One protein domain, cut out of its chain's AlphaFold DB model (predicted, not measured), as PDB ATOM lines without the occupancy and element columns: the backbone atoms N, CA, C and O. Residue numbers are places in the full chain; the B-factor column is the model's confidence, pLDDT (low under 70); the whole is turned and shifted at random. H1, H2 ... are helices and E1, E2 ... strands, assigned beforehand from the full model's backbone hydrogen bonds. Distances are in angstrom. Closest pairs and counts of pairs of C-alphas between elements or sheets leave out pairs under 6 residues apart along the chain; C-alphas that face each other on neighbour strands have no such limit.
ATOM      1  N   SER A   4      -6.602  41.594 118.075       90.31
ATOM      2  CA  SER A   4      -7.259  42.787 117.532       90.31
ATOM      3  C   SER A   4      -8.756  42.584 117.295       90.31
ATOM      4  O   SER A   4      -9.534  43.494 117.551       90.31
ATOM      5  N   LEU A   5      -9.175  41.394 116.851       91.56
ATOM      6  CA  LEU A   5     -10.592  41.074 116.674       91.56
ATOM      7  C   LEU A   5     -11.313  40.898 118.004       91.56
ATOM      8  O   LEU A   5     -12.442  41.356 118.127       91.56
ATOM      9  N   LEU A   6     -10.655  40.289 118.995       91.25
ATOM     10  CA  LEU A   6     -11.204  40.203 120.348       91.25
ATOM     11  C   LEU A   6     -11.391  41.604 120.944       91.25
ATOM     12  O   LEU A   6     -12.448  41.912 121.471       91.25
ATOM     13  N   LEU A   7     -10.401  42.486 120.795       94.75
ATOM     14  CA  LEU A   7     -10.551  43.875 121.222       94.75
ATOM     15  C   LEU A   7     -11.678  44.587 120.456       94.75
ATOM     16  O   LEU A   7     -12.475  45.294 121.061       94.75
ATOM     17  N   GLY A   8     -11.770  44.384 119.139       95.50
ATOM     18  CA  GLY A   8     -12.848  44.940 118.319       95.50
ATOM     19  C   GLY A   8     -14.236  44.488 118.780       95.50
ATOM     20  O   GLY A   8     -15.150  45.303 118.832       95.50
ATOM     21  N   HIS A   9     -14.372  43.221 119.172       95.00
ATOM     22  CA  HIS A   9     -15.592  42.650 119.740       95.00
ATOM     23  C   HIS A   9     -16.023  43.397 121.015       95.00
ATOM     24  O   HIS A   9     -17.137  43.916 121.084       95.00
ATOM     25  N   GLU A  10     -15.111  43.566 121.975       96.12
ATOM     26  CA  GLU A  10     -15.402  44.298 123.216       96.12
ATOM     27  C   GLU A  10     -15.717  45.785 122.970       96.12
ATOM     28  O   GLU A  10     -16.580  46.372 123.627       96.12
ATOM     29  N   LEU A  11     -15.063  46.413 121.988       97.38
ATOM     30  CA  LEU A  11     -15.339  47.805 121.619       97.38
ATOM     31  C   LEU A  11     -16.727  47.986 120.990       97.38
ATOM     32  O   LEU A  11     -17.349  49.032 121.189       97.38
ATOM     33  N   ILE A  12     -17.242  46.987 120.269       96.69
ATOM     34  CA  ILE A  12     -18.615  47.011 119.745       96.69
ATOM     35  C   ILE A  12     -19.621  46.975 120.905       96.69
ATOM     36  O   ILE A  12     -20.541  47.795 120.927       96.69
ATOM     37  N   HIS A  13     -19.407  46.130 121.920       95.88
ATOM     38  CA  HIS A  13     -20.229  46.158 123.136       95.88
ATOM     39  C   HIS A  13     -20.165  47.510 123.846       95.88
ATOM     40  O   HIS A  13     -21.199  48.076 124.213       95.88
ATOM     41  N   ALA A  14     -18.963  48.072 124.006       96.38
ATOM     42  CA  ALA A  14     -18.789  49.396 124.594       96.38
ATOM     43  C   ALA A  14     -19.558  50.472 123.807       96.38
ATOM     44  O   ALA A  14     -20.197  51.334 124.410       96.38
ATOM     45  N   LEU A  15     -19.570  50.392 122.474       96.00
ATOM     46  CA  LEU A  15     -20.334  51.295 121.615       96.00
ATOM     47  C   LEU A  15     -21.848  51.133 121.799       96.00
ATOM     48  O   LEU A  15     -22.562  52.134 121.886       96.00
ATOM     49  N   HIS A  16     -22.358  49.902 121.863       95.19
ATOM     50  CA  HIS A  16     -23.779  49.655 122.112       95.19
ATOM     51  C   HIS A  16     -24.212  50.170 123.485       95.19
ATOM     52  O   HIS A  16     -25.277  50.785 123.580       95.19
ATOM     53  N   ASN A  17     -23.369  49.991 124.508       94.81
ATOM     54  CA  ASN A  17     -23.562  50.547 125.849       94.81
ATOM     55  C   ASN A  17     -23.563  52.079 125.832       94.81
ATOM     56  O   ASN A  17     -24.497  52.690 126.340       94.81
ATOM     57  N   ALA A  18     -22.570  52.704 125.192       95.88
ATOM     58  CA  ALA A  18     -22.469  54.160 125.086       95.88
ATOM     59  C   ALA A  18     -23.668  54.783 124.351       95.88
ATOM     60  O   ALA A  18     -24.090  55.889 124.674       95.88
ATOM     61  N   LYS A  19     -24.247  54.061 123.383       94.06
ATOM     62  CA  LYS A  19     -25.471  54.461 122.672       94.06
ATOM     63  C   LYS A  19     -26.765  54.118 123.422       94.06
ATOM     64  O   LYS A  19     -27.834  54.464 122.933       94.06
ATOM     65  N   GLY A  20     -26.697  53.394 124.540       93.19
ATOM     66  CA  GLY A  20     -27.878  52.912 125.263       93.19
ATOM     67  C   GLY A  20     -28.726  51.912 124.467       93.19
ATOM     68  O   GLY A  20     -29.934  51.846 124.653       93.19
ATOM     69  N   THR A  21     -28.118  51.161 123.540       91.69
ATOM     70  CA  THR A  21     -28.833  50.210 122.662       91.69
ATOM     71  C   THR A  21     -28.541  48.744 122.960       91.69
ATOM     72  O   THR A  21     -29.040  47.886 122.228       91.69
ATOM     73  N   ASN A  22     -27.717  48.459 123.971       88.12
ATOM     74  CA  ASN A  22     -27.437  47.096 124.410       88.12
ATOM     75  C   ASN A  22     -28.725  46.461 124.954       88.12
ATOM     76  O   ASN A  22     -29.382  47.040 125.823       88.12
ATOM     77  N   ALA A  23     -29.083  45.292 124.426       74.81
ATOM     78  CA  ALA A  23     -30.207  44.501 124.907       74.81
ATOM     79  C   ALA A  23     -29.675  43.246 125.611       74.81
ATOM     80  O   ALA A  23     -29.100  42.358 124.986       74.81
ATOM     81  N   GLY A  24     -29.875  43.169 126.928       72.19
ATOM     82  CA  GLY A  24     -29.387  42.063 127.758       72.19
ATOM     83  C   GLY A  24     -30.192  40.766 127.641       72.19
ATOM     84  O   GLY A  24     -29.856  39.792 128.316       72.19
ATOM     85  N   ASP A  25     -31.244  40.747 126.820       80.62
ATOM     86  CA  ASP A  25     -32.147  39.608 126.702       80.62
ATOM     87  C   ASP A  25     -31.412  38.389 126.147       80.62
ATOM     88  O   ASP A  25     -30.643  38.475 125.183       80.62
ATOM     89  N   ALA A  26     -31.650  37.237 126.763       77.88
ATOM     90  CA  ALA A  26     -31.136  35.967 126.286       77.88
ATOM     91  C   ALA A  26     -32.119  35.334 125.298       77.88
ATOM     92  O   ALA A  26     -33.331  35.373 125.500       77.88
ATOM     93  N   CYS A  27     -31.596  34.706 124.249       71.50
ATOM     94  CA  CYS A  27     -32.387  33.893 123.340       71.50
ATOM     95  C   CYS A  27     -31.818  32.479 123.247       71.50
ATOM     96  O   CYS A  27     -30.610  32.247 123.361       71.50
ATOM     97  N   VAL A  28     -32.709  31.528 122.983       64.38
ATOM     98  CA  VAL A  28     -32.312  30.196 122.545       64.38
ATOM     99  C   VAL A  28     -31.945  30.303 121.070       64.38
ATOM    100  O   VAL A  28     -32.808  30.528 120.224       64.38
ATOM    101  N   SER A  29     -30.655  30.199 120.761       59.94
ATOM    102  CA  SER A  29     -30.183  30.264 119.379       59.94
ATOM    103  C   SER A  29     -30.134  28.859 118.784       59.94
ATOM    104  O   SER A  29     -29.223  28.086 119.080       59.94
ATOM    105  N   PHE A  30     -31.081  28.541 117.899       55.72
ATOM    106  CA  PHE A  30     -30.965  27.396 116.998       55.72
ATOM    107  C   PHE A  30     -30.032  27.804 115.857       55.72
ATOM    108  O   PHE A  30     -30.353  28.685 115.068       55.72
ATOM    109  N   TYR A  31     -28.835  27.227 115.859       61.03
ATOM    110  CA  TYR A  31     -27.708  27.473 114.957       61.03
ATOM    111  C   TYR A  31     -28.106  27.941 113.553       61.03
ATOM    112  O   TYR A  31     -28.748  27.171 112.868       61.03
ATOM    113  N   ILE A  32     -27.671  29.106 113.069       53.72
ATOM    114  CA  ILE A  32     -27.843  29.507 111.661       53.72
ATOM    115  C   ILE A  32     -26.444  29.632 111.046       53.72
ATOM    116  O   ILE A  32     -25.626  30.394 111.553       53.72
ATOM    117  N   ASP A  33     -26.118  28.860 110.004       53.97
ATOM    118  CA  ASP A  33     -24.852  29.033 109.281       53.97
ATOM    119  C   ASP A  33     -24.839  30.362 108.507       53.97
ATOM    120  O   ASP A  33     -25.841  31.060 108.362       53.97
ATOM    121  N   LEU A  34     -23.687  30.706 107.933       47.09
ATOM    122  CA  LEU A  34     -23.522  31.900 107.090       47.09
ATOM    123  C   LEU A  34     -24.402  31.897 105.825       47.09
ATOM    124  O   LEU A  34     -24.363  32.860 105.065       47.09
ATOM    125  N   ARG A  35     -25.166  30.827 105.572       55.25
ATOM    126  CA  ARG A  35     -26.125  30.693 104.470       55.25
ATOM    127  C   ARG A  35     -27.576  30.778 104.950       55.25
ATOM    128  O   ARG A  35     -28.480  30.553 104.151       55.25
ATOM    129  N   GLY A  36     -27.818  31.097 106.222       49.62
ATOM    130  CA  GLY A  36     -29.170  31.173 106.767       49.62
ATOM    131  C   GLY A  36     -29.769  29.809 107.127       49.62
ATOM    132  O   GLY A  36     -30.961  29.740 107.418       49.62
ATOM    133  N   LYS A  37     -28.991  28.717 107.097       52.75
ATOM    134  CA  LYS A  37     -29.507  27.366 107.328       52.75
ATOM    135  C   LYS A  37     -29.324  26.933 108.785       52.75
ATOM    136  O   LYS A  37     -28.232  27.110 109.324       52.75
ATOM    137  N   PRO A  38     -30.330  26.279 109.393       54.66
ATOM    138  CA  PRO A  38     -30.176  25.625 110.678       54.66
ATOM    139  C   PRO A  38     -29.028  24.602 110.678       54.66
ATOM    140  O   PRO A  38     -29.043  23.678 109.862       54.66
ATOM    141  N   VAL A  39     -28.044  24.733 111.567       53.31
ATOM    142  CA  VAL A  39     -26.907  23.795 111.686       53.31
ATOM    143  C   VAL A  39     -26.924  23.096 113.037       53.31
ATOM    144  O   VAL A  39     -26.219  23.486 113.957       53.31
ATOM    145  N   ASN A  40     -27.726  22.042 113.172       49.19
ATOM    146  CA  ASN A  40     -27.710  21.191 114.363       49.19
ATOM    147  C   ASN A  40     -26.323  20.542 114.528       49.19
ATOM    148  O   ASN A  40     -26.033  19.533 113.892       49.19
ATOM    149  N   TYR A  41     -25.457  21.143 115.347       48.62
ATOM    150  CA  TYR A  41     -24.141  20.592 115.698       48.62
ATOM    151  C   TYR A  41     -24.100  19.987 117.108       48.62
ATOM    152  O   TYR A  41     -23.159  19.264 117.426       48.62
ATOM    153  N   SER A  42     -25.123  20.218 117.931       48.03
ATOM    154  CA  SER A  42     -25.433  19.403 119.106       48.03
ATOM    155  C   SER A  42     -26.932  19.492 119.393       48.03
ATOM    156  O   SER A  42     -27.541  20.543 119.181       48.03
ATOM    157  N   ASP A  43     -27.521  18.416 119.913       49.09
ATOM    158  CA  ASP A  43     -28.922  18.363 120.363       49.09
ATOM    159  C   ASP A  43     -29.194  19.243 121.602       49.09
ATOM    160  O   ASP A  43     -30.253  19.165 122.221       49.09
ATOM    161  N   THR A  44     -28.231  20.081 122.003       54.44
ATOM    162  CA  THR A  44     -28.330  20.950 123.173       54.44
ATOM    163  C   THR A  44     -28.376  22.410 122.723       54.44
ATOM    164  O   THR A  44     -27.352  22.949 122.294       54.44
ATOM    165  N   PRO A  45     -29.544  23.071 122.801       59.59
ATOM    166  CA  PRO A  45     -29.624  24.507 122.591       59.59
ATOM    167  C   PRO A  45     -28.744  25.240 123.607       59.59
ATOM    168  O   PRO A  45     -28.770  24.929 124.798       59.59
ATOM    169  N   ILE A  46     -27.985  26.232 123.143       65.25
ATOM    170  CA  ILE A  46     -27.260  27.151 124.022       65.25
ATOM    171  C   ILE A  46     -28.090  28.416 124.240       65.25
ATOM    172  O   ILE A  46     -28.631  29.003 123.298       65.25
ATOM    173  N   THR A  47     -28.177  28.840 125.497       73.19
ATOM    174  CA  THR A  47     -28.709  30.154 125.854       73.19
ATOM    175  C   THR A  47     -27.597  31.175 125.673       73.19
ATOM    176  O   THR A  47     -26.571  31.110 126.347       73.19
ATOM    177  N   VAL A  48     -27.799  32.119 124.761       78.38
ATOM    178  CA  VAL A  48     -26.842  33.188 124.446       78.38
ATOM    179  C   VAL A  48     -27.535  34.537 124.562       78.38
ATOM    180  O   VAL A  48     -28.735  34.652 124.310       78.38
ATOM    181  N   LYS A  49     -26.795  35.575 124.957       86.25
ATOM    182  CA  LYS A  49     -27.334  36.939 124.954       86.25
ATOM    183  C   LYS A  49     -27.519  37.394 123.510       86.25
ATOM    184  O   LYS A  49     -26.620  37.229 122.687       86.25
ATOM    185  N   THR A  50     -28.664  37.995 123.212       87.56
ATOM    186  CA  THR A  50     -28.957  38.583 121.895       87.56
ATOM    187  C   THR A  50     -27.905  39.616 121.491       87.56
ATOM    188  O   THR A  50     -27.519  39.684 120.325       87.56
ATOM    189  N   GLU A  51     -27.365  40.347 122.467       91.50
ATOM    190  CA  GLU A  51     -26.255  41.284 122.297       91.50
ATOM    191  C   GLU A  51     -24.981  40.636 121.723       91.50
ATOM    192  O   GLU A  51     -24.357  41.212 120.839       91.50
ATOM    193  N   GLU A  52     -24.615  39.420 122.135       89.19
ATOM    194  CA  GLU A  52     -23.444  38.713 121.586       89.19
ATOM    195  C   GLU A  52     -23.648  38.375 120.105       89.19
ATOM    196  O   GLU A  52     -22.762  38.556 119.267       89.19
ATOM    197  N   LEU A  53     -24.859  37.933 119.751       88.00
ATOM    198  CA  LEU A  53     -25.224  37.607 118.372       88.00
ATOM    199  C   LEU A  53     -25.233  38.857 117.482       88.00
ATOM    200  O   LEU A  53     -24.759  38.816 116.342       88.00
ATOM    201  N   ARG A  54     -25.719  39.983 118.016       91.12
ATOM    202  CA  ARG A  54     -25.658  41.294 117.363       91.12
ATOM    203  C   ARG A  54     -24.213  41.752 117.159       91.12
ATOM    204  O   ARG A  54     -23.866  42.129 116.042       91.12
ATOM    205  N   THR A  55     -23.371  41.662 118.190       93.19
ATOM    206  CA  THR A  55     -21.949  42.038 118.135       93.19
ATOM    207  C   THR A  55     -21.178  41.216 117.112       93.19
ATOM    208  O   THR A  55     -20.426  41.774 116.309       93.19
ATOM    209  N   VAL A  56     -21.401  39.900 117.059       91.31
ATOM    210  CA  VAL A  56     -20.800  39.049 116.021       91.31
ATOM    211  C   VAL A  56     -21.259  39.470 114.626       91.31
ATOM    212  O   VAL A  56     -20.482  39.455 113.670       91.31
ATOM    213  N   GLY A  57     -22.517  39.885 114.501       90.25
ATOM    214  CA  GLY A  57     -23.137  40.223 113.231       90.25
ATOM    215  C   GLY A  57     -23.902  39.057 112.623       90.25
ATOM    216  O   GLY A  57     -23.800  38.828 111.418       90.25
ATOM    217  N   ILE A  58     -24.614  38.293 113.453       85.44
ATOM    218  CA  ILE A  58     -25.485  37.207 113.001       85.44
ATOM    219  C   ILE A  58     -26.757  37.808 112.372       85.44
ATOM    220  O   ILE A  58     -27.397  38.666 112.994       85.44
ATOM    221  N   PRO A  59     -27.148  37.391 111.149       81.00
ATOM    222  CA  PRO A  59     -28.383  37.852 110.517       81.00
ATOM    223  C   PRO A  59     -29.607  37.646 111.420       81.00
ATOM    224  O   PRO A  59     -29.746  36.604 112.052       81.00
ATOM    225  N   GLY A  60     -30.491  38.645 111.482       82.38
ATOM    226  CA  GLY A  60     -31.674  38.639 112.353       82.38
ATOM    227  C   GLY A  60     -31.472  39.302 113.722       82.38
ATOM    228  O   GLY A  60     -32.459  39.669 114.351       82.38
ATOM    229  N   PHE A  61     -30.222  39.532 114.148       86.06
ATOM    230  CA  PHE A  61     -29.900  40.224 115.408       86.06
ATOM    231  C   PHE A  61     -29.285  41.618 115.201       86.06
ATOM    232  O   PHE A  61     -29.234  42.423 116.130       86.06
ATOM    233  N   THR A  62     -28.815  41.919 113.989       88.50
ATOM    234  CA  THR A  62     -28.183  43.198 113.641       88.50
ATOM    235  C   THR A  62     -29.194  44.288 113.296       88.50
ATOM    236  O   THR A  62     -30.295  44.025 112.811       88.50
ATOM    237  N   LYS A  63     -28.793  45.546 113.505       89.12
ATOM    238  CA  LYS A  63     -29.517  46.750 113.084       89.12
ATOM    239  C   LYS A  63     -28.783  47.438 111.935       89.12
ATOM    240  O   LYS A  63     -27.571  47.280 111.751       89.12
ATOM    241  N   PHE A  64     -29.516  48.220 111.143       87.50
ATOM    242  CA  PHE A  64     -28.913  49.017 110.076       87.50
ATOM    243  C   PHE A  64     -27.836  49.950 110.650       87.50
ATOM    244  O   PHE A  64     -28.078  50.670 111.615       87.50
ATOM    245  N   GLY A  65     -26.644  49.922 110.051       87.69
ATOM    246  CA  GLY A  65     -25.503  50.725 110.497       87.69
ATOM    247  C   GLY A  65     -24.670  50.123 111.635       87.69
ATOM    248  O   GLY A  65     -23.664  50.728 111.998       87.69
ATOM    249  N   ASP A  66     -25.015  48.945 112.168       92.12
ATOM    250  CA  ASP A  66     -24.183  48.290 113.186       92.12
ATOM    251  C   ASP A  66     -22.785  47.970 112.638       92.12
ATOM    252  O   ASP A  66     -22.633  47.439 111.530       92.12
ATOM    253  N   VAL A  67     -21.756  48.262 113.432       94.44
ATOM    254  CA  VAL A  67     -20.420  47.680 113.259       94.44
ATOM    255  C   VAL A  67     -20.448  46.303 113.911       94.44
ATOM    256  O   VAL A  67     -20.990  46.156 115.001       94.44
ATOM    257  N   THR A  68     -19.901  45.290 113.241       94.75
ATOM    258  CA  THR A  68     -19.949  43.903 113.719       94.75
ATOM    259  C   THR A  68     -18.590  43.236 113.595       94.75
ATOM    260  O   THR A  68     -17.782  43.604 112.740       94.75
ATOM    261  N   GLU A  69     -18.346  42.209 114.408       94.31
ATOM    262  CA  GLU A  69     -17.138  41.389 114.322       94.31
ATOM    263  C   GLU A  69     -16.965  40.830 112.903       94.31
ATOM    264  O   GLU A  69     -15.879  40.890 112.336       94.31
ATOM    265  N   ASN A  70     -18.049  40.351 112.285       92.31
ATOM    266  CA  ASN A  70     -18.033  39.839 110.920       92.31
ATOM    267  C   ASN A  70     -17.611  40.885 109.881       92.31
ATOM    268  O   ASN A  70     -16.858  40.536 108.974       92.31
ATOM    269  N   LYS A  71     -17.998  42.160 110.035       93.75
ATOM    270  CA  LYS A  71     -17.489  43.248 109.181       93.75
ATOM    271  C   LYS A  71     -15.982  43.441 109.363       93.75
ATOM    272  O   LYS A  71     -15.254  43.445 108.374       93.75
ATOM    273  N   LEU A  72     -15.505  43.476 110.609       93.81
ATOM    274  CA  LEU A  72     -14.071  43.578 110.916       93.81
ATOM    275  C   LEU A  72     -13.271  42.380 110.371       93.81
ATOM    276  O   LEU A  72     -12.139  42.538 109.918       93.81
ATOM    277  N   ARG A  73     -13.847  41.170 110.399       93.00
ATOM    278  CA  ARG A  73     -13.242  39.966 109.807       93.00
ATOM    279  C   ARG A  73     -13.126  40.101 108.292       93.00
ATOM    280  O   ARG A  73     -12.053  39.830 107.761       93.00
ATOM    281  N   THR A  74     -14.180  40.560 107.615       92.88
ATOM    282  CA  THR A  74     -14.160  40.807 106.165       92.88
ATOM    283  C   THR A  74     -13.098  41.831 105.773       92.88
ATOM    284  O   THR A  74     -12.338  41.572 104.844       92.88
ATOM    285  N   GLU A  75     -12.985  42.945 106.501       91.88
ATOM    286  CA  GLU A  75     -11.958  43.976 106.264       91.88
ATOM    287  C   GLU A  75     -10.527  43.422 106.360       91.88
ATOM    288  O   GLU A  75      -9.626  43.885 105.667       91.88
ATOM    289  N   GLN A  76     -10.325  42.395 107.186       91.06
ATOM    290  CA  GLN A  76      -9.035  41.732 107.389       91.06
ATOM    291  C   GLN A  76      -8.834  40.499 106.490       91.06
ATOM    292  O   GLN A  76      -7.860  39.769 106.670       91.06
ATOM    293  N   GLY A  77      -9.747  40.221 105.552       90.44
ATOM    294  CA  GLY A  77      -9.684  39.034 104.689       90.44
ATOM    295  C   GLY A  77      -9.859  37.708 105.442       90.44
ATOM    296  O   GLY A  77      -9.404  36.661 104.985       90.44
TER     297      GLY A  77
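Overview. This is residues 4 to 77 of the 85 residues of an uncharacterized protein of Treponema sp (UniProt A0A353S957). Three helices, H1, H2 and H3, cluster together, and beyond H2 a two-stranded hairpin, E1 and E2, opens into a wide loop, residues 30 to 45. The 74 printed residues, with named elements in the order H1, E1, E2, H2, H3, are of mixed class, helices and strands; the sheet is antiparallel. The whole is compact, radius of gyration of the C-alphas 12.8 A, spanning 36 by 31 by 22 A.

Along the chain. Find C-alpha 4 at (-7.259, 42.787, 117.532); from there H1 runs 20.4 A to residue 18. Next come E1, residues 26 to 29, E2, residues 46 to 49, and H2, residues 50 to 56. H3, residues 69 to 75, ends at C-alpha 75, (-11.958, 43.976, 106.264).

Arrangement. H1, with residues 9 to 13 alone, touches H2 at a steep tilt of 42 degrees; the closest C-alphas, of Ile 12 and Thr 55, are 6.2 A apart. H1 touches H3, closest C-alphas His 9 and Glu 69, 5.8 A. In the hairpin, N 27 and O 48 are within hydrogen-bond range, 2.9 A. Every O i to N i+4 pair in H1, H2 and H3 is within range.

Size, cuts and confidence. The printed part has no cut. Links E1 to E2 and H2 to H3 are long. Residues 28 to 46 have pLDDT under 70.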